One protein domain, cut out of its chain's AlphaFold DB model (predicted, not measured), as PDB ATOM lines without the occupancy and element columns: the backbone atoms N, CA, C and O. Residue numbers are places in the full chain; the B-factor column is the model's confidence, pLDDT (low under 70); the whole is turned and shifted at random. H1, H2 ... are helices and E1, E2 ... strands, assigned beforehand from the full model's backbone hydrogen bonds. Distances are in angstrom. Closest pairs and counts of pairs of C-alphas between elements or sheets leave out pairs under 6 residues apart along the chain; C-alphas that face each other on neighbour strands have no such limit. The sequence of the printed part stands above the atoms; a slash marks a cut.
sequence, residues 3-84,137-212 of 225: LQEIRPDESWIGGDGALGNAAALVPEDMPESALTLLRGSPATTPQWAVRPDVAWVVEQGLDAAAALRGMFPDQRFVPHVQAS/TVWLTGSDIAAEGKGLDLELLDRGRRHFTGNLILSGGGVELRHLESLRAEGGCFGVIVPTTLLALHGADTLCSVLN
ATOM      1  N   LEU A   3     178.448 166.809 163.047       43.19
ATOM      2  CA  LEU A   3     179.034 167.695 164.058       43.19
ATOM      3  C   LEU A   3     180.426 167.160 164.326       43.19
ATOM      4  O   LEU A   3     180.469 165.988 164.532       43.19
ATOM      5  N   GLN A   4     181.551 167.865 164.323       41.47
ATOM      6  CA  GLN A   4     182.888 167.211 164.422       41.47
ATOM      7  C   GLN A   4     183.500 167.279 165.832       41.47
ATOM      8  O   GLN A   4     182.896 167.903 166.672       41.47
ATOM      9  N   GLU A   5     184.623 166.609 166.150       31.11
ATOM     10  CA  GLU A   5     185.277 166.584 167.489       31.11
ATOM     11  C   GLU A   5     186.766 166.778 167.306       31.11
ATOM     12  O   GLU A   5     187.396 165.967 166.619       31.11
ATOM     13  N   ILE A   6     187.339 167.841 167.886       38.78
ATOM     14  CA  ILE A   6     188.778 168.088 167.772       38.78
ATOM     15  C   ILE A   6     189.336 168.794 169.005       38.78
ATOM     16  O   ILE A   6     188.730 169.684 169.601       38.78
ATOM     17  N   ARG A   7     190.545 168.339 169.331       33.84
ATOM     18  CA  ARG A   7     191.565 168.931 170.199       33.84
ATOM     19  C   ARG A   7     191.905 170.399 169.837       33.84
ATOM     20  O   ARG A   7     191.549 170.859 168.760       33.84
ATOM     21  N   PRO A   8     192.608 171.131 170.725       33.59
ATOM     22  CA  PRO A   8     192.409 172.569 170.954       33.59
ATOM     23  C   PRO A   8     192.690 173.581 169.831       33.59
ATOM     24  O   PRO A   8     192.338 174.740 170.034       33.59
ATOM     25  N   ASP A   9     193.287 173.221 168.692       32.16
ATOM     26  CA  ASP A   9     194.087 174.216 167.956       32.16
ATOM     27  C   ASP A   9     193.683 174.553 166.509       32.16
ATOM     28  O   ASP A   9     194.320 175.430 165.934       32.16
ATOM     29  N   GLU A  10     192.634 173.985 165.898       33.91
ATOM     30  CA  GLU A  10     192.259 174.378 164.518       33.91
ATOM     31  C   GLU A  10     190.739 174.444 164.293       33.91
ATOM     32  O   GLU A  10     189.990 173.632 164.827       33.91
ATOM     33  N   SER A  11     190.296 175.452 163.527       33.72
ATOM     34  CA  SER A  11     188.912 175.901 163.273       33.72
ATOM     35  C   SER A  11     188.155 175.064 162.230       33.72
ATOM     36  O   SER A  11     188.735 174.734 161.196       33.72
ATOM     37  N   TRP A  12     186.853 174.803 162.441       42.81
ATOM     38  CA  TRP A  12     186.017 173.960 161.561       42.81
ATOM     39  C   TRP A  12     184.650 174.579 161.262       42.81
ATOM     40  O   TRP A  12     183.977 175.067 162.165       42.81
ATOM     41  N   ILE A  13     184.227 174.487 159.995       33.03
ATOM     42  CA  ILE A  13     182.865 174.757 159.506       33.03
ATOM     43  C   ILE A  13     182.496 173.597 158.562       33.03
ATOM     44  O   ILE A  13     183.245 173.297 157.632       33.03
ATOM     45  N   GLY A  14     181.377 172.913 158.824       31.30
ATOM     46  CA  GLY A  14     180.877 171.768 158.052       31.30
ATOM     47  C   GLY A  14     179.364 171.848 157.807       31.30
ATOM     48  O   GLY A  14     178.631 172.483 158.555       31.30
ATOM     49  N   GLY A  15     178.916 171.222 156.719       34.19
ATOM     50  CA  GLY A  15     177.757 171.610 155.896       34.19
ATOM     51  C   GLY A  15     176.338 171.386 156.421       34.19
ATOM     52  O   GLY A  15     175.422 171.736 155.700       34.19
ATOM     53  N   ASP A  16     176.136 170.880 157.638       44.78
ATOM     54  CA  ASP A  16     174.812 170.888 158.303       44.78
ATOM     55  C   ASP A  16     174.926 171.079 159.831       44.78
ATOM     56  O   ASP A  16     173.945 170.976 160.568       44.78
ATOM     57  N   GLY A  17     176.136 171.343 160.331       51.50
ATOM     58  CA  GLY A  17     176.433 171.521 161.745       51.50
ATOM     59  C   GLY A  17     177.920 171.804 161.966       51.50
ATOM     60  O   GLY A  17     178.771 171.340 161.208       51.50
ATOM     61  N   ALA A  18     178.256 172.569 163.000       55.19
ATOM     62  CA  ALA A  18     179.638 172.926 163.324       55.19
ATOM     63  C   ALA A  18     179.963 172.561 164.777       55.19
ATOM     64  O   ALA A  18     179.118 172.737 165.640       55.19
ATOM     65  N   LEU A  19     181.172 172.063 165.064       62.31
ATOM     66  CA  LEU A  19     181.718 172.071 166.428       62.31
ATOM     67  C   LEU A  19     182.895 173.037 166.455       62.31
ATOM     68  O   LEU A  19     183.795 172.924 165.625       62.31
ATOM     69  N   GLY A  20     182.947 173.917 167.449       58.69
ATOM     70  CA  GLY A  20     184.128 174.742 167.660       58.69
ATOM     71  C   GLY A  20     184.316 175.204 169.091       58.69
ATOM     72  O   GLY A  20     183.452 175.058 169.955       58.69
ATOM     73  N   ASN A  21     185.483 175.786 169.347       67.69
ATOM     74  CA  ASN A  21     185.679 176.594 170.537       67.69
ATOM     75  C   ASN A  21     185.013 177.956 170.307       67.69
ATOM     76  O   ASN A  21     185.372 178.659 169.363       67.69
ATOM     77  N   ALA A  22     184.076 178.339 171.177       69.56
ATOM     78  CA  ALA A  22     183.335 179.594 171.040       69.56
ATOM     79  C   ALA A  22     184.245 180.835 170.991       69.56
ATOM     80  O   ALA A  22     183.888 181.835 170.372       69.56
ATOM     81  N   ALA A  23     185.419 180.779 171.630       72.56
ATOM     82  CA  ALA A  23     186.374 181.885 171.651       72.56
ATOM     83  C   ALA A  23     187.182 182.026 170.348       72.56
ATOM     84  O   ALA A  23     187.761 183.081 170.109       72.56
ATOM     85  N   ALA A  24     187.240 180.974 169.526       71.25
ATOM     86  CA  ALA A  24     188.002 180.945 168.277       71.25
ATOM     87  C   ALA A  24     187.145 181.254 167.037       71.25
ATOM     88  O   ALA A  24     187.671 181.310 165.929       71.25
ATOM     89  N   LEU A  25     185.834 181.423 167.217       74.25
ATOM     90  CA  LEU A  25     184.871 181.621 166.143       74.25
ATOM     91  C   LEU A  25     184.162 182.972 166.287       74.25
ATOM     92  O   LEU A  25     184.004 183.498 167.393       74.25
ATOM     93  N   VAL A  26     183.670 183.484 165.162       80.12
ATOM     94  CA  VAL A  26     182.881 184.716 165.073       80.12
ATOM     95  C   VAL A  26     181.455 184.344 164.640       80.12
ATOM     96  O   VAL A  26     181.305 183.693 163.605       80.12
ATOM     97  N   PRO A  27     180.404 184.689 165.415       80.31
ATOM     98  CA  PRO A  27     179.027 184.305 165.099       80.31
ATOM     99  C   PRO A  27     178.562 184.727 163.704       80.31
ATOM    100  O   PRO A  27     177.806 183.995 163.076       80.31
ATOM    101  N   GLU A  28     178.996 185.889 163.224       83.06
ATOM    102  CA  GLU A  28     178.594 186.473 161.941       83.06
ATOM    103  C   GLU A  28     179.106 185.681 160.727       83.06
ATOM    104  O   GLU A  28     178.500 185.745 159.658       83.06
ATOM    105  N   ASP A  29     180.176 184.901 160.898       78.12
ATOM    106  CA  ASP A  29     180.776 184.091 159.832       78.12
ATOM    107  C   ASP A  29     180.130 182.695 159.718       78.12
ATOM    108  O   ASP A  29     180.445 181.932 158.802       78.12
ATOM    109  N   MET A  30     179.223 182.340 160.640       71.75
ATOM    110  CA  MET A  30     178.611 181.011 160.694       71.75
ATOM    111  C   MET A  30     177.252 180.951 159.985       71.75
ATOM    112  O   MET A  30     176.376 181.771 160.281       71.75
ATOM    113  N   PRO A  31     177.011 179.930 159.139       71.94
ATOM    114  CA  PRO A  31     175.721 179.741 158.477       71.94
ATOM    115  C   PRO A  31     174.592 179.538 159.500       71.94
ATOM    116  O   PRO A  31     174.774 178.851 160.500       71.94
ATOM    117  N   GLU A  32     173.420 180.135 159.264       68.69
ATOM    118  CA  GLU A  32     172.261 180.098 160.183       68.69
ATOM    119  C   GLU A  32     171.497 178.761 160.194       68.69
ATOM    120  O   GLU A  32     170.684 178.515 161.079       68.69
ATOM    121  N   SER A  33     171.731 177.885 159.214       66.19
ATOM    122  CA  SER A  33     170.944 176.660 159.007       66.19
ATOM    123  C   SER A  33     171.487 175.416 159.717       66.19
ATOM    124  O   SER A  33     170.896 174.346 159.603       66.19
ATOM    125  N   ALA A  34     172.612 175.530 160.420       68.75
ATOM    126  CA  ALA A  34     173.400 174.407 160.908       68.75
ATOM    127  C   ALA A  34     173.477 174.423 162.442       68.75
ATOM    128  O   ALA A  34     173.865 175.434 163.021       68.75
ATOM    129  N   LEU A  35     173.162 173.308 163.120       79.44
ATOM    130  CA  LEU A  35     173.352 173.243 164.577       79.44
ATOM    131  C   LEU A  35     174.837 173.431 164.899       79.44
ATOM    132  O   LEU A  35     175.685 172.651 164.465       79.44
ATOM    133  N   THR A  36     175.144 174.429 165.713       83.25
ATOM    134  CA  THR A  36     176.508 174.734 166.127       83.25
ATOM    135  C   THR A  36     176.721 174.269 167.564       83.25
ATOM    136  O   THR A  36     176.216 174.864 168.513       83.25
ATOM    137  N   LEU A  37     177.483 173.195 167.739       85.19
ATOM    138  CA  LEU A  37     178.012 172.788 169.027       85.19
ATOM    139  C   LEU A  37     179.208 173.666 169.417       85.19
ATOM    140  O   LEU A  37     180.148 173.841 168.644       85.19
ATOM    141  N   LEU A  38     179.225 174.176 170.644       85.62
ATOM    142  CA  LEU A  38     180.324 175.002 171.137       85.62
ATOM    143  C   LEU A  38     180.906 174.471 172.438       85.62
ATOM    144  O   LEU A  38     180.184 174.187 173.392       85.62
ATOM    145  N   ARG A  39     182.236 174.429 172.508       86.38
ATOM    146  CA  ARG A  39     182.960 174.345 173.780       86.38
ATOM    147  C   ARG A  39     183.060 175.743 174.386       86.38
ATOM    148  O   ARG A  39     183.442 176.688 173.693       86.38
ATOM    149  N   GLY A  40     182.749 175.867 175.675       87.62
ATOM    150  CA  GLY A  40     182.771 177.135 176.405       87.62
ATOM    151  C   GLY A  40     181.525 177.316 177.266       87.62
ATOM    152  O   GLY A  40     180.937 176.345 177.733       87.62
ATOM    153  N   SER A  41     181.126 178.568 177.488       90.50
ATOM    154  CA  SER A  41     179.891 178.883 178.205       90.50
ATOM    155  C   SER A  41     179.251 180.185 177.708       90.50
ATOM    156  O   SER A  41     179.971 181.087 177.258       90.50
ATOM    157  N   PRO A  42     177.930 180.358 177.895       92.81
ATOM    158  CA  PRO A  42     177.265 181.640 177.667       92.81
ATOM    159  C   PRO A  42     177.888 182.802 178.457       92.81
ATOM    160  O   PRO A  42     177.845 183.942 178.010       92.81
ATOM    161  N   ALA A  43     178.495 182.532 179.619       92.81
ATOM    162  CA  ALA A  43     179.126 183.560 180.447       92.81
ATOM    163  C   ALA A  43     180.426 184.106 179.840       92.81
ATOM    164  O   ALA A  43     180.708 185.296 179.941       92.81
ATOM    165  N   THR A  44     181.230 183.235 179.229       90.38
ATOM    166  CA  THR A  44     182.535 183.599 178.655       90.38
ATOM    167  C   THR A  44     182.422 184.142 177.239       90.38
ATOM    168  O   THR A  44     183.282 184.896 176.796       90.38
ATOM    169  N   THR A  45     181.374 183.741 176.524       90.62
ATOM    170  CA  THR A  45     181.182 184.029 175.100       90.62
ATOM    171  C   THR A  45     179.706 184.344 174.811       90.62
ATOM    172  O   THR A  45     179.047 183.610 174.071       90.62
ATOM    173  N   PRO A  46     179.155 185.418 175.415       93.25
ATOM    174  CA  PRO A  46     177.724 185.737 175.372       93.25
ATOM    175  C   PRO A  46     177.211 186.099 173.977       93.25
ATOM    176  O   PRO A  46     176.017 185.981 173.719       93.25
ATOM    177  N   GLN A  47     178.091 186.494 173.055       92.31
ATOM    178  CA  GLN A  47     177.729 186.790 171.669       92.31
ATOM    179  C   GLN A  47     177.124 185.584 170.931       92.31
ATOM    180  O   GLN A  47     176.373 185.768 169.983       92.31
ATOM    181  N   TRP A  48     177.398 184.357 171.383       90.75
ATOM    182  CA  TRP A  48     176.791 183.142 170.831       90.75
ATOM    183  C   TRP A  48     175.424 182.821 171.436       90.75
ATOM    184  O   TRP A  48     174.648 182.089 170.834       90.75
ATOM    185  N   ALA A  49     175.098 183.380 172.604       91.38
ATOM    186  CA  ALA A  49     173.885 183.040 173.344       91.38
ATOM    187  C   ALA A  49     172.595 183.537 172.666       91.38
ATOM    188  O   ALA A  49     171.503 183.079 172.998       91.38
ATOM    189  N   VAL A  50     172.704 184.474 171.719       90.56
ATOM    190  CA  VAL A  50     171.562 185.006 170.957       90.56
ATOM    191  C   VAL A  50     171.139 184.097 169.799       90.56
ATOM    192  O   VAL A  50     170.079 184.315 169.216       90.56
ATOM    193  N   ARG A  51     171.961 183.101 169.447       89.81
ATOM    194  CA  ARG A  51     171.739 182.221 168.299       89.81
ATOM    195  C   ARG A  51     170.962 180.961 168.717       89.81
ATOM    196  O   ARG A  51     171.452 180.204 169.554       89.81
ATOM    197  N   PRO A  52     169.765 180.704 168.156       88.75
ATOM    198  CA  PRO A  52     168.920 179.570 168.555       88.75
ATOM    199  C   PRO A  52     169.443 178.212 168.061       88.75
ATOM    200  O   PRO A  52     169.049 177.160 168.568       88.75
ATOM    201  N   ASP A  53     170.323 178.229 167.064       87.00
ATOM    202  CA  ASP A  53     170.998 177.078 166.474       87.00
ATOM    203  C   ASP A  53     172.264 176.665 167.242       87.00
ATOM    204  O   ASP A  53     172.924 175.702 166.864       87.00
ATOM    205  N   VAL A  54     172.605 177.348 168.340       90.50
ATOM    206  CA  VAL A  54     173.771 177.020 169.169       90.50
ATOM    207  C   VAL A  54     173.394 176.077 170.309       90.50
ATOM    208  O   VAL A  54     172.393 176.272 171.001       90.50
ATOM    209  N   ALA A  55     174.240 175.077 170.556       93.56
ATOM    210  CA  ALA A  55     174.199 174.276 171.771       93.56
ATOM    211  C   ALA A  55     175.592 174.140 172.403       93.56
ATOM    212  O   ALA A  55     176.602 173.978 171.724       93.56
ATOM    213  N   TRP A  56     175.654 174.203 173.728       94.25
ATOM    214  CA  TRP A  56     176.896 174.194 174.497       94.25
ATOM    215  C   TRP A  56     177.243 172.776 174.941       94.25
ATOM    216  O   TRP A  56     176.442 172.111 175.597       94.25
ATOM    217  N   VAL A  57     178.440 172.308 174.599       94.56
ATOM    218  CA  VAL A  57     178.921 170.975 174.977       94.56
ATOM    219  C   VAL A  57     179.413 170.991 176.418       94.56
ATOM    220  O   VAL A  57     180.205 171.856 176.796       94.56
ATOM    221  N   VAL A  58     178.970 170.013 177.208       95.81
ATOM    222  CA  VAL A  58     179.371 169.856 178.609       95.81
ATOM    223  C   VAL A  58     180.039 168.500 178.800       95.81
ATOM    224  O   VAL A  58     179.377 167.469 178.760       95.81
ATOM    225  N   GLU A  59     181.352 168.516 179.023       93.88
ATOM    226  CA  GLU A  59     182.189 167.313 179.191       93.88
ATOM    227  C   GLU A  59     182.383 166.946 180.680       93.88
ATOM    228  O   GLU A  59     183.010 165.949 181.008       93.88
ATOM    229  N   GLN A  60     181.871 167.764 181.611       93.88
ATOM    230  CA  GLN A  60     182.039 167.585 183.063       93.88
ATOM    231  C   GLN A  60     180.950 166.707 183.712       93.88
ATOM    232  O   GLN A  60     180.784 166.743 184.932       93.88
ATOM    233  N   GLY A  61     180.191 165.958 182.911       94.50
ATOM    234  CA  GLY A  61     179.120 165.073 183.374       94.50
ATOM    235  C   GLY A  61     177.734 165.722 183.475       94.50
ATOM    236  O   GLY A  61     177.553 166.939 183.333       94.50
ATOM    237  N   LEU A  62     176.722 164.883 183.721       97.31
ATOM    238  CA  LEU A  62     175.305 165.276 183.660       97.31
ATOM    239  C   LEU A  62     174.902 166.314 184.708       97.31
ATOM    240  O   LEU A  62     174.114 167.214 184.414       97.31
ATOM    241  N   ASP A  63     175.432 166.205 185.926       97.38
ATOM    242  CA  ASP A  63     175.056 167.112 187.015       97.38
ATOM    243  C   ASP A  63     175.583 168.530 186.754       97.38
ATOM    244  O   ASP A  63     174.874 169.512 186.985       97.38
ATOM    245  N   ALA A  64     176.790 168.644 186.187       96.44
ATOM    246  CA  ALA A  64     177.345 169.920 185.749       96.44
ATOM    247  C   ALA A  64     176.518 170.525 184.602       96.44
ATOM    248  O   ALA A  64     176.195 171.714 184.636       96.44
ATOM    249  N   ALA A  65     176.107 169.705 183.629       97.19
ATOM    250  CA  ALA A  65     175.250 170.148 182.533       97.19
ATOM    251  C   ALA A  65     173.884 170.648 183.037       97.19
ATOM    252  O   ALA A  65     173.392 171.686 182.594       97.19
ATOM    253  N   ALA A  66     173.290 169.950 184.010       97.81
ATOM    254  CA  ALA A  66     172.002 170.327 184.584       97.81
ATOM    255  C   ALA A  66     172.103 171.632 185.386       97.81
ATOM    256  O   ALA A  66     171.217 172.485 185.286       97.81
ATOM    257  N   ALA A  67     173.198 171.818 186.130       97.62
ATOM    258  CA  ALA A  67     173.480 173.060 186.842       97.62
ATOM    259  C   ALA A  67     173.638 174.247 185.876       97.62
ATOM    260  O   ALA A  67     173.026 175.295 186.093       97.62
ATOM    261  N   LEU A  68     174.386 174.073 184.780       96.56
ATOM    262  CA  LEU A  68     174.546 175.103 183.747       96.56
ATOM    263  C   LEU A  68     173.213 175.475 183.097       96.56
ATOM    264  O   LEU A  68     172.919 176.660 182.954       96.56
ATOM    265  N   ARG A  69     172.364 174.493 182.789       96.69
ATOM    266  CA  ARG A  69     171.014 174.761 182.279       96.69
ATOM    267  C   ARG A  69     170.148 175.512 183.294       96.69
ATOM    268  O   ARG A  69     169.373 176.377 182.908       96.69
ATOM    269  N   GLY A  70     170.297 175.232 184.589       97.19
ATOM    270  CA  GLY A  70     169.642 176.006 185.649       97.19
ATOM    271  C   GLY A  70     170.109 177.467 185.713       97.19
ATOM    272  O   GLY A  70     169.311 178.351 186.012       97.19
ATOM    273  N   MET A  71     171.383 177.730 185.406       97.38
ATOM    274  CA  MET A  71     171.949 179.084 185.349       97.38
ATOM    275  C   MET A  71     171.590 179.840 184.063       97.38
ATOM    276  O   MET A  71     171.467 181.063 184.094       97.38
ATOM    277  N   PHE A  72     171.422 179.128 182.947       96.81
ATOM    278  CA  PHE A  72     171.140 179.689 181.624       96.81
ATOM    279  C   PHE A  72     169.944 178.964 180.978       96.81
ATOM    280  O   PHE A  72     170.134 178.183 180.045       96.81
ATOM    281  N   PRO A  73     168.710 179.191 181.464       95.62
ATOM    282  CA  PRO A  73     167.537 178.403 181.068       95.62
ATOM    283  C   PRO A  73     167.152 178.543 179.589       95.62
ATOM    284  O   PRO A  73     166.563 177.625 179.029       95.62
ATOM    285  N   ASP A  74     167.518 179.657 178.953       95.25
ATOM    286  CA  ASP A  74     167.227 179.927 177.538       95.25
ATOM    287  C   ASP A  74     168.282 179.341 176.583       95.25
ATOM    288  O   ASP A  74     168.240 179.580 175.379       95.25
ATOM    289  N   GLN A  75     169.273 178.619 177.112       95.69
ATOM    290  CA  GLN A  75     170.384 178.060 176.346       95.69
ATOM    291  C   GLN A  75     170.266 176.538 176.240       95.69
ATOM    292  O   GLN A  75     169.785 175.862 177.151       95.69
ATOM    293  N   ARG A  76     170.751 175.981 175.127       95.88
ATOM    294  CA  ARG A  76     170.787 174.531 174.903       95.88
ATOM    295  C   ARG A  76     172.122 173.960 175.364       95.88
ATOM    296  O   ARG A  76     173.167 174.500 175.020       95.88
ATOM    297  N   PHE A  77     172.088 172.852 176.095       96.44
ATOM    298  CA  PHE A  77     173.281 172.152 176.568       96.44
ATOM    299  C   PHE A  77     173.240 170.694 176.125       96.44
ATOM    300  O   PHE A  77     172.213 170.038 176.276       96.44
ATOM    301  N   VAL A  78     174.362 170.198 175.605       97.00
ATOM    302  CA  VAL A  78     174.535 168.810 175.172       97.00
ATOM    303  C   VAL A  78     175.578 168.163 176.079       97.00
ATOM    304  O   VAL A  78     176.767 168.471 175.942       97.00
ATOM    305  N   PRO A  79     175.177 167.299 177.028       97.62
ATOM    306  CA  PRO A  79     176.135 166.527 177.797       97.62
ATOM    307  C   PRO A  79     176.857 165.545 176.870       97.62
ATOM    308  O   PRO A  79     176.242 164.877 176.030       97.62
ATOM    309  N   HIS A  80     178.171 165.489 177.031       95.75
ATOM    310  CA  HIS A  80     179.068 164.599 176.310       95.75
ATOM    311  C   HIS A  80     179.649 163.572 177.274       95.75
ATOM    312  O   HIS A  80     179.965 163.903 178.417       95.75
ATOM    313  N   VAL A  81     179.762 162.328 176.811       96.62
ATOM    314  CA  VAL A  81     180.299 161.235 177.616       96.62
ATOM    315  C   VAL A  81     181.050 160.221 176.759       96.62
ATOM    316  O   VAL A  81     180.658 159.933 175.620       96.62
ATOM    317  N   GLN A  82     182.119 159.647 177.310       95.81
ATOM    318  CA  GLN A  82     182.814 158.521 176.696       95.81
ATOM    319  C   GLN A  82     182.250 157.213 177.234       95.81
ATOM    320  O   GLN A  82     182.136 157.017 178.440       95.81
ATOM    321  N   ALA A  83     181.909 156.303 176.329       95.56
ATOM    322  CA  ALA A  83     181.407 154.979 176.641       95.56
ATOM    323  C   ALA A  83     182.419 153.916 176.196       95.56
ATOM    324  O   ALA A  83     182.821 153.868 175.030       95.56
ATOM    325  N   SER A  84     182.785 153.031 177.121       94.00
ATOM    326  CA  SER A  84     183.665 151.887 176.877       94.00
ATOM    327  C   SER A  84     182.968 150.591 177.262       94.00
ATOM    328  O   SER A  84     182.086 150.560 178.128       94.00
ATOM    329  N   THR A 137     169.014 166.123 173.864       95.88
ATOM    330  CA  THR A 137     170.124 165.692 173.020       95.88
ATOM    331  C   THR A 137     171.295 165.278 173.903       95.88
ATOM    332  O   THR A 137     171.646 166.008 174.828       95.88
ATOM    333  N   VAL A 138     171.935 164.151 173.597       97.31
ATOM    334  CA  VAL A 138     173.188 163.722 174.242       97.31
ATOM    335  C   VAL A 138     174.221 163.331 173.195       97.31
ATOM    336  O   VAL A 138     173.875 162.903 172.092       97.31
ATOM    337  N   TRP A 139     175.497 163.463 173.545       96.12
ATOM    338  CA  TRP A 139     176.611 163.048 172.700       96.12
ATOM    339  C   TRP A 139     177.373 161.884 173.343       96.12
ATOM    340  O   TRP A 139     177.953 162.023 174.416       96.12
ATOM    341  N   LEU A 140     177.379 160.736 172.661       96.00
ATOM    342  CA  LEU A 140     178.087 159.523 173.058       96.00
ATOM    343  C   LEU A 140     179.342 159.299 172.200       96.00
ATOM    344  O   LEU A 140     179.271 159.310 170.967       96.00
ATOM    345  N   THR A 141     180.476 159.021 172.839       94.75
ATOM    346  CA  THR A 141     181.731 158.646 172.166       94.75
ATOM    347  C   THR A 141     182.105 157.203 172.477       94.75
ATOM    348  O   THR A 141     182.334 156.872 173.635       94.75
ATOM    349  N   GLY A 142     182.236 156.345 171.463       93.06
ATOM    350  CA  GLY A 142     182.730 154.974 171.655       93.06
ATOM    351  C   GLY A 142     184.257 154.932 171.773       93.06
ATOM    352  O   GLY A 142     184.945 154.958 170.751       93.06
ATOM    353  N   SER A 143     184.805 154.851 172.990       86.06
ATOM    354  CA  SER A 143     186.257 154.962 173.229       86.06
ATOM    355  C   SER A 143     187.062 153.820 172.600       86.06
ATOM    356  O   SER A 143     188.133 154.042 172.033       86.06
ATOM    357  N   ASP A 144     186.532 152.597 172.665       85.00
ATOM    358  CA  ASP A 144     187.233 151.394 172.212       85.00
ATOM    359  C   ASP A 144     187.360 151.378 170.684       85.00
ATOM    360  O   ASP A 144     188.442 151.175 170.136       85.00
ATOM    361  N   ILE A 145     186.266 151.678 169.977       81.00
ATOM    362  CA  ILE A 145     186.271 151.711 168.510       81.00
ATOM    363  C   ILE A 145     187.028 152.939 167.992       81.00
ATOM    364  O   ILE A 145     187.691 152.857 166.954       81.00
ATOM    365  N   ALA A 146     187.016 154.054 168.734       78.00
ATOM    366  CA  ALA A 146     187.849 155.211 168.425       78.00
ATOM    367  C   ALA A 146     189.342 154.869 168.411       78.00
ATOM    368  O   ALA A 146     190.044 155.279 167.487       78.00
ATOM    369  N   ALA A 147     189.815 154.081 169.382       77.06
ATOM    370  CA  ALA A 147     191.206 153.640 169.433       77.06
ATOM    371  C   ALA A 147     191.579 152.712 168.264       77.06
ATOM    372  O   ALA A 147     192.719 152.721 167.802       77.06
ATOM    373  N   GLU A 148     190.625 151.920 167.772       82.12
ATOM    374  CA  GLU A 148     190.862 150.951 166.700       82.12
ATOM    375  C   GLU A 148     190.639 151.511 165.286       82.12
ATOM    376  O   GLU A 148     191.101 150.907 164.317       82.12
ATOM    377  N   GLY A 149     189.923 152.632 165.143       79.12
ATOM    378  CA  GLY A 149     189.583 153.221 163.842       79.12
ATOM    379  C   GLY A 149     188.682 152.329 162.977       79.12
ATOM    380  O   GLY A 149     188.726 152.411 161.753       79.12
ATOM    381  N   LYS A 150     187.887 151.445 163.594       85.62
ATOM    382  CA  LYS A 150     187.098 150.407 162.895       85.62
ATOM    383  C   LYS A 150     185.654 150.808 162.579       85.62
ATOM    384  O   LYS A 150     184.810 149.941 162.360       85.62
ATOM    385  N   GLY A 151     185.365 152.101 162.555       88.81
ATOM    386  CA  GLY A 151     184.033 152.628 162.285       88.81
ATOM    387  C   GLY A 151     183.337 153.181 163.511       88.81
ATOM    388  O   GLY A 151     183.967 153.467 164.519       88.81
ATOM    389  N   LEU A 152     182.037 153.413 163.383       89.25
ATOM    390  CA  LEU A 152     181.212 153.965 164.454       89.25
ATOM    391  C   LEU A 152     180.617 152.830 165.283       89.25
ATOM    392  O   LEU A 152     180.310 151.761 164.753       89.25
ATOM    393  N   ASP A 153     180.430 153.069 166.578       94.25
ATOM    394  CA  ASP A 153     179.849 152.075 167.476       94.25
ATOM    395  C   ASP A 153     178.323 151.996 167.315       94.25
ATOM    396  O   ASP A 153     177.556 152.699 167.972       94.25
ATOM    397  N   LEU A 154     177.880 151.136 166.394       93.94
ATOM    398  CA  LEU A 154     176.456 150.914 166.129       93.94
ATOM    399  C   LEU A 154     175.751 150.179 167.282       93.94
ATOM    400  O   LEU A 154     174.553 150.367 167.476       93.94
ATOM    401  N   GLU A 155     176.472 149.385 168.083       94.44
ATOM    402  CA  GLU A 155     175.887 148.760 169.278       94.44
ATOM    403  C   GLU A 155     175.622 149.815 170.363       94.44
ATOM    404  O   GLU A 155     174.574 149.791 171.013       94.44
ATOM    405  N   LEU A 156     176.543 150.771 170.528       95.44
ATOM    406  CA  LEU A 156     176.345 151.937 171.389       95.44
ATOM    407  C   LEU A 156     175.124 152.757 170.943       95.44
ATOM    408  O   LEU A 156     174.313 153.141 171.787       95.44
ATOM    409  N   LEU A 157     174.948 152.969 169.633       95.00
ATOM    410  CA  LEU A 157     173.776 153.650 169.073       95.00
ATOM    411  C   LEU A 157     172.466 152.918 169.382       95.00
ATOM    412  O   LEU A 157     171.533 153.529 169.902       95.00
ATOM    413  N   ASP A 158     172.385 151.624 169.067       95.62
ATOM    414  CA  ASP A 158     171.187 150.808 169.302       95.62
ATOM    415  C   ASP A 158     170.791 150.822 170.787       95.62
ATOM    416  O   ASP A 158     169.621 151.007 171.125       95.62
ATOM    417  N   ARG A 159     171.767 150.733 171.697       95.38
ATOM    418  CA  ARG A 159     171.513 150.869 173.139       95.38
ATOM    419  C   ARG A 159     171.046 152.258 173.528       95.38
ATOM    420  O   ARG A 159     170.087 152.360 174.290       95.38
ATOM    421  N   GLY A 160     171.692 153.295 172.997       96.44
ATOM    422  CA  GLY A 160     171.268 154.679 173.168       96.44
ATOM    423  C   GLY A 160     169.786 154.837 172.847       96.44
ATOM    424  O   GLY A 160     169.010 155.268 173.691       96.44
ATOM    425  N   ARG A 161     169.368 154.368 171.667       95.81
ATOM    426  CA  ARG A 161     167.985 154.485 171.173       95.81
ATOM    427  C   ARG A 161     166.960 153.744 172.026       95.81
ATOM    428  O   ARG A 161     165.797 154.132 172.061       95.81
ATOM    429  N   ARG A 162     167.357 152.650 172.677       96.06
ATOM    430  CA  ARG A 162     166.461 151.870 173.547       96.06
ATOM    431  C   ARG A 162     166.227 152.523 174.905       96.06
ATOM    432  O   ARG A 162     165.217 152.219 175.533       96.06
ATOM    433  N   HIS A 163     167.159 153.356 175.363       96.81
ATOM    434  CA  HIS A 163     167.186 153.874 176.733       96.81
ATOM    435  C   HIS A 163     167.127 155.399 176.834       96.81
ATOM    436  O   HIS A 163     167.028 155.911 177.944       96.81
ATOM    437  N   PHE A 164     167.186 156.109 175.709       97.75
ATOM    438  CA  PHE A 164     167.099 157.560 175.642       97.75
ATOM    439  C   PHE A 164     166.068 157.979 174.601       97.75
ATOM    440  O   PHE A 164     166.086 157.493 173.468       97.75
ATOM    441  N   THR A 165     165.164 158.873 174.991       95.62
ATOM    442  CA  THR A 165     164.063 159.316 174.121       95.62
ATOM    443  C   THR A 165     164.425 160.481 173.204       95.62
ATOM    444  O   THR A 165     163.723 160.728 172.221       95.62
ATOM    445  N   GLY A 166     165.508 161.194 173.516       95.00
ATOM    446  CA  GLY A 166     165.974 162.340 172.747       95.00
ATOM    447  C   GLY A 166     166.888 161.990 171.569       95.00
ATOM    448  O   GLY A 166     166.988 160.860 171.092       95.00
ATOM    449  N   ASN A 167     167.591 163.013 171.100       94.75
ATOM    450  CA  ASN A 167     168.513 162.967 169.980       94.75
ATOM    451  C   ASN A 167     169.893 162.438 170.389       94.75
ATOM    452  O   ASN A 167     170.494 162.900 171.358       94.75
ATOM    453  N   LEU A 168     170.440 161.518 169.596       93.25
ATOM    454  CA  LEU A 168     171.767 160.949 169.825       93.25
ATOM    455  C   LEU A 168     172.776 161.502 168.828       93.25
ATOM    456  O   LEU A 168     172.594 161.379 167.614       93.25
ATOM    457  N   ILE A 169     173.855 162.069 169.355       93.50
ATOM    458  CA  ILE A 169     175.052 162.406 168.594       93.50
ATOM    459  C   ILE A 169     176.110 161.338 168.875       93.50
ATOM    460  O   ILE A 169     176.353 161.004 170.033       93.50
ATOM    461  N   LEU A 170     176.741 160.796 167.837       91.44
ATOM    462  CA  LEU A 170     177.801 159.794 167.972       91.44
ATOM    463  C   LEU A 170     179.160 160.347 167.569       91.44
ATOM    464  O   LEU A 170     179.272 160.974 166.521       91.44
ATOM    465  N   SER A 171     180.207 160.006 168.314       90.69
ATOM    466  CA  SER A 171     181.593 160.108 167.845       90.69
ATOM    467  C   SER A 171     182.391 158.833 168.112       90.69
ATOM    468  O   SER A 171     181.958 157.929 168.829       90.69
ATOM    469  N   GLY A 172     183.583 158.776 167.520       83.31
ATOM    470  CA  GLY A 172     184.552 157.704 167.729       83.31
ATOM    471  C   GLY A 172     184.644 156.733 166.552       83.31
ATOM    472  O   GLY A 172     183.662 156.127 166.144       83.31
ATOM    473  N   GLY A 173     185.849 156.602 165.990       83.12
ATOM    474  CA  GLY A 173     186.238 155.531 165.057       83.12
ATOM    475  C   GLY A 173     185.761 155.666 163.601       83.12
ATOM    476  O   GLY A 173     186.259 154.951 162.730       83.12
ATOM    477  N   GLY A 174     184.869 156.610 163.290       85.00
ATOM    478  CA  GLY A 174     184.393 156.905 161.931       85.00
ATOM    479  C   GLY A 174     185.437 157.581 161.031       85.00
ATOM    480  O   GLY A 174     185.311 158.762 160.729       85.00
ATOM    481  N   VAL A 175     186.464 156.845 160.594       86.62
ATOM    482  CA  VAL A 175     187.607 157.376 159.813       86.62
ATOM    483  C   VAL A 175     187.506 157.199 158.287       86.62
ATOM    484  O   VAL A 175     188.403 157.627 157.567       86.62
ATOM    485  N   GLU A 176     186.437 156.586 157.775       89.38
ATOM    486  CA  GLU A 176     186.238 156.286 156.348       89.38
ATOM    487  C   GLU A 176     184.778 156.532 155.943       89.38
ATOM    488  O   GLU A 176     183.869 156.368 156.761       89.38
ATOM    489  N   LEU A 177     184.533 156.849 154.666       89.62
ATOM    490  CA  LEU A 177     183.187 157.135 154.145       89.62
ATOM    491  C   LEU A 177     182.204 155.970 154.356       89.62
ATOM    492  O   LEU A 177     181.070 156.186 154.781       89.62
ATOM    493  N   ARG A 178     182.662 154.722 154.168       93.12
ATOM    494  CA  ARG A 178     181.855 153.505 154.393       93.12
ATOM    495  C   ARG A 178     181.321 153.367 155.824       93.12
ATOM    496  O   ARG A 178     180.308 152.706 156.051       93.12
ATOM    497  N   HIS A 179     181.984 153.984 156.806       91.06
ATOM    498  CA  HIS A 179     181.504 153.990 158.189       91.06
ATOM    499  C   HIS A 179     180.237 154.847 158.324       91.06
ATOM    500  O   HIS A 179     179.334 154.484 159.074       91.06
ATOM    501  N   LEU A 180     180.129 155.935 157.550       89.88
ATOM    502  CA  LEU A 180     178.927 156.772 157.495       89.88
ATOM    503  C   LEU A 180     177.794 156.099 156.720       89.88
ATOM    504  O   LEU A 180     176.639 156.194 157.124       89.88
ATOM    505  N   GLU A 181     178.111 155.367 155.653       90.31
ATOM    506  CA  GLU A 181     177.122 154.549 154.934       90.31
ATOM    507  C   GLU A 181     176.516 153.473 155.847       90.31
ATOM    508  O   GLU A 181     175.304 153.260 155.840       90.31
ATOM    509  N   SER A 182     177.353 152.839 156.677       91.50
ATOM    510  CA  SER A 182     176.911 151.860 157.677       91.50
ATOM    511  C   SER A 182     176.018 152.510 158.737       91.50
ATOM    512  O   SER A 182     174.958 151.978 159.055       91.50
ATOM    513  N   LEU A 183     176.399 153.695 159.232       89.25
ATOM    514  CA  LEU A 183     175.574 154.470 160.164       89.25
ATOM    515  C   LEU A 183     174.213 154.836 159.561       89.25
ATOM    516  O   LEU A 183     173.188 154.720 160.228       89.25
ATOM    517  N   ARG A 184     174.186 155.271 158.299       88.62
ATOM    518  CA  ARG A 184     172.942 155.598 157.595       88.62
ATOM    519  C   ARG A 184     172.013 154.397 157.506       88.62
ATOM    520  O   ARG A 184     170.816 154.551 157.721       88.62
ATOM    521  N   ALA A 185     172.555 153.232 157.153       88.75
ATOM    522  CA  ALA A 185     171.773 152.007 157.030       88.75
ATOM    523  C   ALA A 185     171.120 151.607 158.365       88.75
ATOM    524  O   ALA A 185     169.982 151.147 158.365       88.75
ATOM    525  N   GLU A 186     171.814 151.829 159.485       90.38
ATOM    526  CA  GLU A 186     171.283 151.605 160.837       90.38
ATOM    527  C   GLU A 186     170.207 152.641 161.227       90.38
ATOM    528  O   GLU A 186     169.182 152.315 161.838       90.38
ATOM    529  N   GLY A 187     170.425 153.905 160.851       87.31
ATOM    530  CA  GLY A 187     169.524 155.021 161.133       87.31
ATOM    531  C   GLY A 187     169.405 155.372 162.624       87.31
ATOM    532  O   GLY A 187     170.086 154.831 163.492       87.31
ATOM    533  N   GLY A 188     168.522 156.325 162.946       81.25
ATOM    534  CA  GLY A 188     168.233 156.721 164.335       81.25
ATOM    535  C   GLY A 188     169.350 157.498 165.044       81.25
ATOM    536  O   GLY A 188     169.290 157.679 166.257       81.25
ATOM    537  N   CYS A 189     170.351 157.959 164.299       87.06
ATOM    538  CA  CYS A 189     171.382 158.871 164.770       87.06
ATOM    539  C   CYS A 189     171.019 160.299 164.341       87.06
ATOM    540  O   CYS A 189     170.818 160.552 163.152       87.06
ATOM    541  N   PHE A 190     170.916 161.229 165.294       88.44
ATOM    542  CA  PHE A 190     170.609 162.632 165.001       88.44
ATOM    543  C   PHE A 190     171.810 163.323 164.355       88.44
ATOM    544  O   PHE A 190     171.680 164.037 163.350       88.44
ATOM    545  N   GLY A 191     173.004 163.047 164.886       86.44
ATOM    546  CA  GLY A 191     174.217 163.498 164.242       86.44
ATOM    547  C   GLY A 191     175.475 162.711 164.539       86.44
ATOM    548  O   GLY A 191     175.538 161.912 165.460       86.44
ATOM    549  N   VAL A 192     176.490 162.921 163.712       87.44
ATOM    550  CA  VAL A 192     177.735 162.155 163.784       87.44
ATOM    551  C   VAL A 192     178.941 163.050 163.721       87.44
ATOM    552  O   VAL A 192     178.958 164.038 162.990       87.44
ATOM    553  N   ILE A 193     179.957 162.624 164.452       85.81
ATOM    554  CA  ILE A 193     181.197 163.322 164.625       85.81
ATOM    555  C   ILE A 193     182.359 162.590 164.007       85.81
ATOM    556  O   ILE A 193     182.714 161.476 164.387       85.81
ATOM    557  N   VAL A 194     182.922 163.259 162.998       81.75
ATOM    558  CA  VAL A 194     183.940 162.728 162.109       81.75
ATOM    559  C   VAL A 194     185.264 163.463 162.288       81.75
ATOM    560  O   VAL A 194     185.276 164.658 162.602       81.75
ATOM    561  N   PRO A 195     186.388 162.779 162.044       80.00
ATOM    562  CA  PRO A 195     187.687 163.411 162.022       80.00
ATOM    563  C   PRO A 195     187.813 164.432 160.896       80.00
ATOM    564  O   PRO A 195     187.376 164.235 159.762       80.00
ATOM    565  N   THR A 196     188.576 165.459 161.223       74.19
ATOM    566  CA  THR A 196     189.234 166.420 160.344       74.19
ATOM    567  C   THR A 196     189.648 165.896 158.976       74.19
ATOM    568  O   THR A 196     189.288 166.438 157.931       74.19
ATOM    569  N   THR A 197     190.402 164.802 158.995       79.12
ATOM    570  CA  THR A 197     190.999 164.192 157.813       79.12
ATOM    571  C   THR A 197     189.942 163.644 156.867       79.12
ATOM    572  O   THR A 197     190.092 163.771 155.655       79.12
ATOM    573  N   LEU A 198     188.850 163.088 157.403       80.56
ATOM    574  CA  LEU A 198     187.748 162.573 156.597       80.56
ATOM    575  C   LEU A 198     186.979 163.714 155.918       80.56
ATOM    576  O   LEU A 198     186.635 163.600 154.741       80.56
ATOM    577  N   LEU A 199     186.761 164.828 156.627       78.31
ATOM    578  CA  LEU A 199     186.157 166.022 156.031       78.31
ATOM    579  C   LEU A 199     187.047 166.625 154.952       78.31
ATOM    580  O   LEU A 199     186.553 166.921 153.871       78.31
ATOM    581  N   ALA A 200     188.341 166.790 155.220       75.62
ATOM    582  CA  ALA A 200     189.279 167.334 154.245       75.62
ATOM    583  C   ALA A 200     189.355 166.466 152.975       75.62
ATOM    584  O   ALA A 200     189.517 166.995 151.878       75.62
ATOM    585  N   LEU A 201     189.214 165.143 153.118       84.44
ATOM    586  CA  LEU A 201     189.289 164.200 152.006       84.44
ATOM    587  C   LEU A 201     188.041 164.209 151.109       84.44
ATOM    588  O   LEU A 201     188.175 164.097 149.894       84.44
ATOM    589  N   HIS A 202     186.842 164.310 151.688       83.62
ATOM    590  CA  HIS A 202     185.588 164.149 150.936       83.62
ATOM    591  C   HIS A 202     184.758 165.430 150.799       83.62
ATOM    592  O   HIS A 202     183.904 165.502 149.919       83.62
ATOM    593  N   GLY A 203     185.005 166.438 151.632       79.62
ATOM    594  CA  GLY A 203     184.194 167.648 151.732       79.62
ATOM    595  C   GLY A 203     182.869 167.427 152.468       79.62
ATOM    596  O   GLY A 203     182.334 166.320 152.516       79.62
ATOM    597  N   ALA A 204     182.327 168.499 153.050       77.81
ATOM    598  CA  ALA A 204     181.095 168.454 153.837       77.81
ATOM    599  C   ALA A 204     179.891 167.923 153.047       77.81
ATOM    600  O   ALA A 204     179.190 167.041 153.539       77.81
ATOM    601  N   ASP A 205     179.688 168.418 151.826       77.12
ATOM    602  CA  ASP A 205     178.539 168.069 150.983       77.12
ATOM    603  C   ASP A 205     178.486 166.566 150.679       77.12
ATOM    604  O   ASP A 205     177.428 165.935 150.743       77.12
ATOM    605  N   THR A 206     179.644 165.951 150.422       81.69
ATOM    606  CA  THR A 206     179.741 164.504 150.199       81.69
ATOM    607  C   THR A 206     179.352 163.731 151.454       81.69
ATOM    608  O   THR A 206     178.568 162.789 151.381       81.69
ATOM    609  N   LEU A 207     179.858 164.129 152.624       82.25
ATOM    610  CA  LEU A 207     179.515 163.441 153.870       82.25
ATOM    611  C   LEU A 207     178.020 163.605 154.207       82.25
ATOM    612  O   LEU A 207     177.381 162.648 154.646       82.25
ATOM    613  N   CYS A 208     177.453 164.793 153.968       79.44
ATOM    614  CA  CYS A 208     176.036 165.071 154.204       79.44
ATOM    615  C   CYS A 208     175.140 164.278 153.248       79.44
ATOM    616  O   CYS A 208     174.183 163.659 153.702       79.44
ATOM    617  N   SER A 209     175.486 164.208 151.960       78.00
ATOM    618  CA  SER A 209     174.730 163.417 150.976       78.00
ATOM    619  C   SER A 209     174.802 161.911 151.237       78.00
ATOM    620  O   SER A 209     173.845 161.198 150.939       78.00
ATOM    621  N   VAL A 210     175.884 161.415 151.851       83.75
ATOM    622  CA  VAL A 210     175.919 160.030 152.331       83.75
ATOM    623  C   VAL A 210     174.861 159.820 153.399       83.75
ATOM    624  O   VAL A 210     174.066 158.904 153.241       83.75
ATOM    625  N   LEU A 211     174.803 160.650 154.443       79.38
ATOM    626  CA  LEU A 211     173.874 160.456 155.566       79.38
ATOM    627  C   LEU A 211     172.414 160.781 155.225       79.38
ATOM    628  O   LEU A 211     171.517 160.101 155.714       79.38
ATOM    629  N   ASN A 212     172.195 161.788 154.383       78.69
ATOM    630  CA  ASN A 212     170.895 162.287 153.948       78.69
ATOM    631  C   ASN A 212     170.856 162.319 152.408       78.69
ATOM    632  O   ASN A 212     170.969 163.396 151.814       78.69
TER     633      ASN A 212
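AT A GLANCE: This is residues 3 to 84 and 137 to 212 of the 225 residues of an uncharacterized protein of Magnetospirillum sp. 64-120 (UniProt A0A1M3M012). One sheet of seven parallel strands, E1 to E7, is curled like part of a barrel, with helices H1 and H3 packed on its outside and the first printed residue, Leu 3, in the gap between the edge strands E1 and E7. Beyond the E7 edge, H4 and H6 stand side by side with H5 next to them, while long loops cover the region of E1, E2 and E3. The printed part has 158 residues, with six named helices and seven named strands in the order E1 E2 E3 H1 E4 E5 H2 H3 E6 H4 E7 H5 H6; the class is mixed, helices and strands. It is compact, with a radius of gyration of the C-alphas of 15.1 A, and its spans are 39 by 33 by 26 A.

IN THESE COORDINATES: The strands of the sheet are E1, residues 17 to 21, E2, residues 35 to 39, E3, residues 54 to 58, E4, residues 76 to 84, E5, residues 137 to 142, E6, residues 167 to 171, and E7, residues 191 to 193. E4 is the longest at 26.1 A from first to last C-alpha, and E5 measures 16.6 A. E1 begins at C-alpha 17, (176.433, 171.521, 161.745), and E7 ends at C-alpha 193, (181.197, 163.322, 164.625). The helices are H1, residues 62 to 71, 14.3 A; H2, residues 143 to 148; H3, residues 154 to 163, 14.4 A; H4, residues 177 to 186, 14.7 A; H5, residues 196 to 202, 10.3 A; and H6, residues 204 to 211, 10.9 A. H6 ends at C-alpha 211, (173.874, 160.456, 155.566).

HOW THE PARTS SIT: The sheet runs E1 E2 E3 E4 E5 E6 E7, is strongly twisted, and its way across turns by 169 degrees from edge to edge. Across E1 and E2, N 37 and O 18 are 2.7 A apart, within hydrogen-bond range; across E2 and E3, N 57 and O 38 are 2.8 A apart. E4 is staggered: residues 76 to 79 pair with E3, where N 78 and O 56 are 2.8 A apart, and residues 80 to 83 pair with E5, where N 83 and O 141 are 2.8 A apart. E5 and E6 have N 140 and O 169 at 2.8 A, and E6 and E7 have N 193 and O 170 at 2.7 A. H1 and H3 on one face of the sheet make two layers, helices and sheet. H1 lies over E3 and E4 at a height over the sheet of 9.2 A and runs along the strands, at 7 degrees to E4 on the local plane; its closest C-alphas to E4 are those of Ala 65 and Pro 79, 6.0 A apart. H3 lies over E5 at a height over the sheet of 9.0 A, only just slantwise to the strands at 32 degrees on the local plane. H2, with residues 143 to 146, and H4, with residues 180 to 183, only graze the sheet. Three strand-helix-strand units, parallel neighbour strands joined through helices, have right-handed crossovers: E3, H1, E4; E5, H2 H3, E6; and E6, H4, E7. H4 and H6 touch, closest at the C-alphas of Arg 184 and Leu 211, 5.3 A, and run the same way at a tilt of 36 degrees, only just steep. H5 is not on the sheet and is close but not clearly touching H6, about perpendicular at 82 degrees, with the C-alphas of Leu 199 and Leu 207 closest at 7.4 A. H1 is apart from H3. In H1, H2, H3, H4, H5 and H6 every O i to N i+4 pair is within hydrogen-bond range.

THE WHOLE: The two C-alphas farthest apart are those of Met 71 and Arg 178, at 41.4 A. Residues 85 to 136 are not printed, and C-alphas 84 and 137 are 19.7 A apart across the cut. The links E1 to E2 and E2 to E3 are long; the other links printed whole are tight. The mean pLDDT of the printed part is 82.7, and residues 3 to 22 and 32 to 34 are under 70.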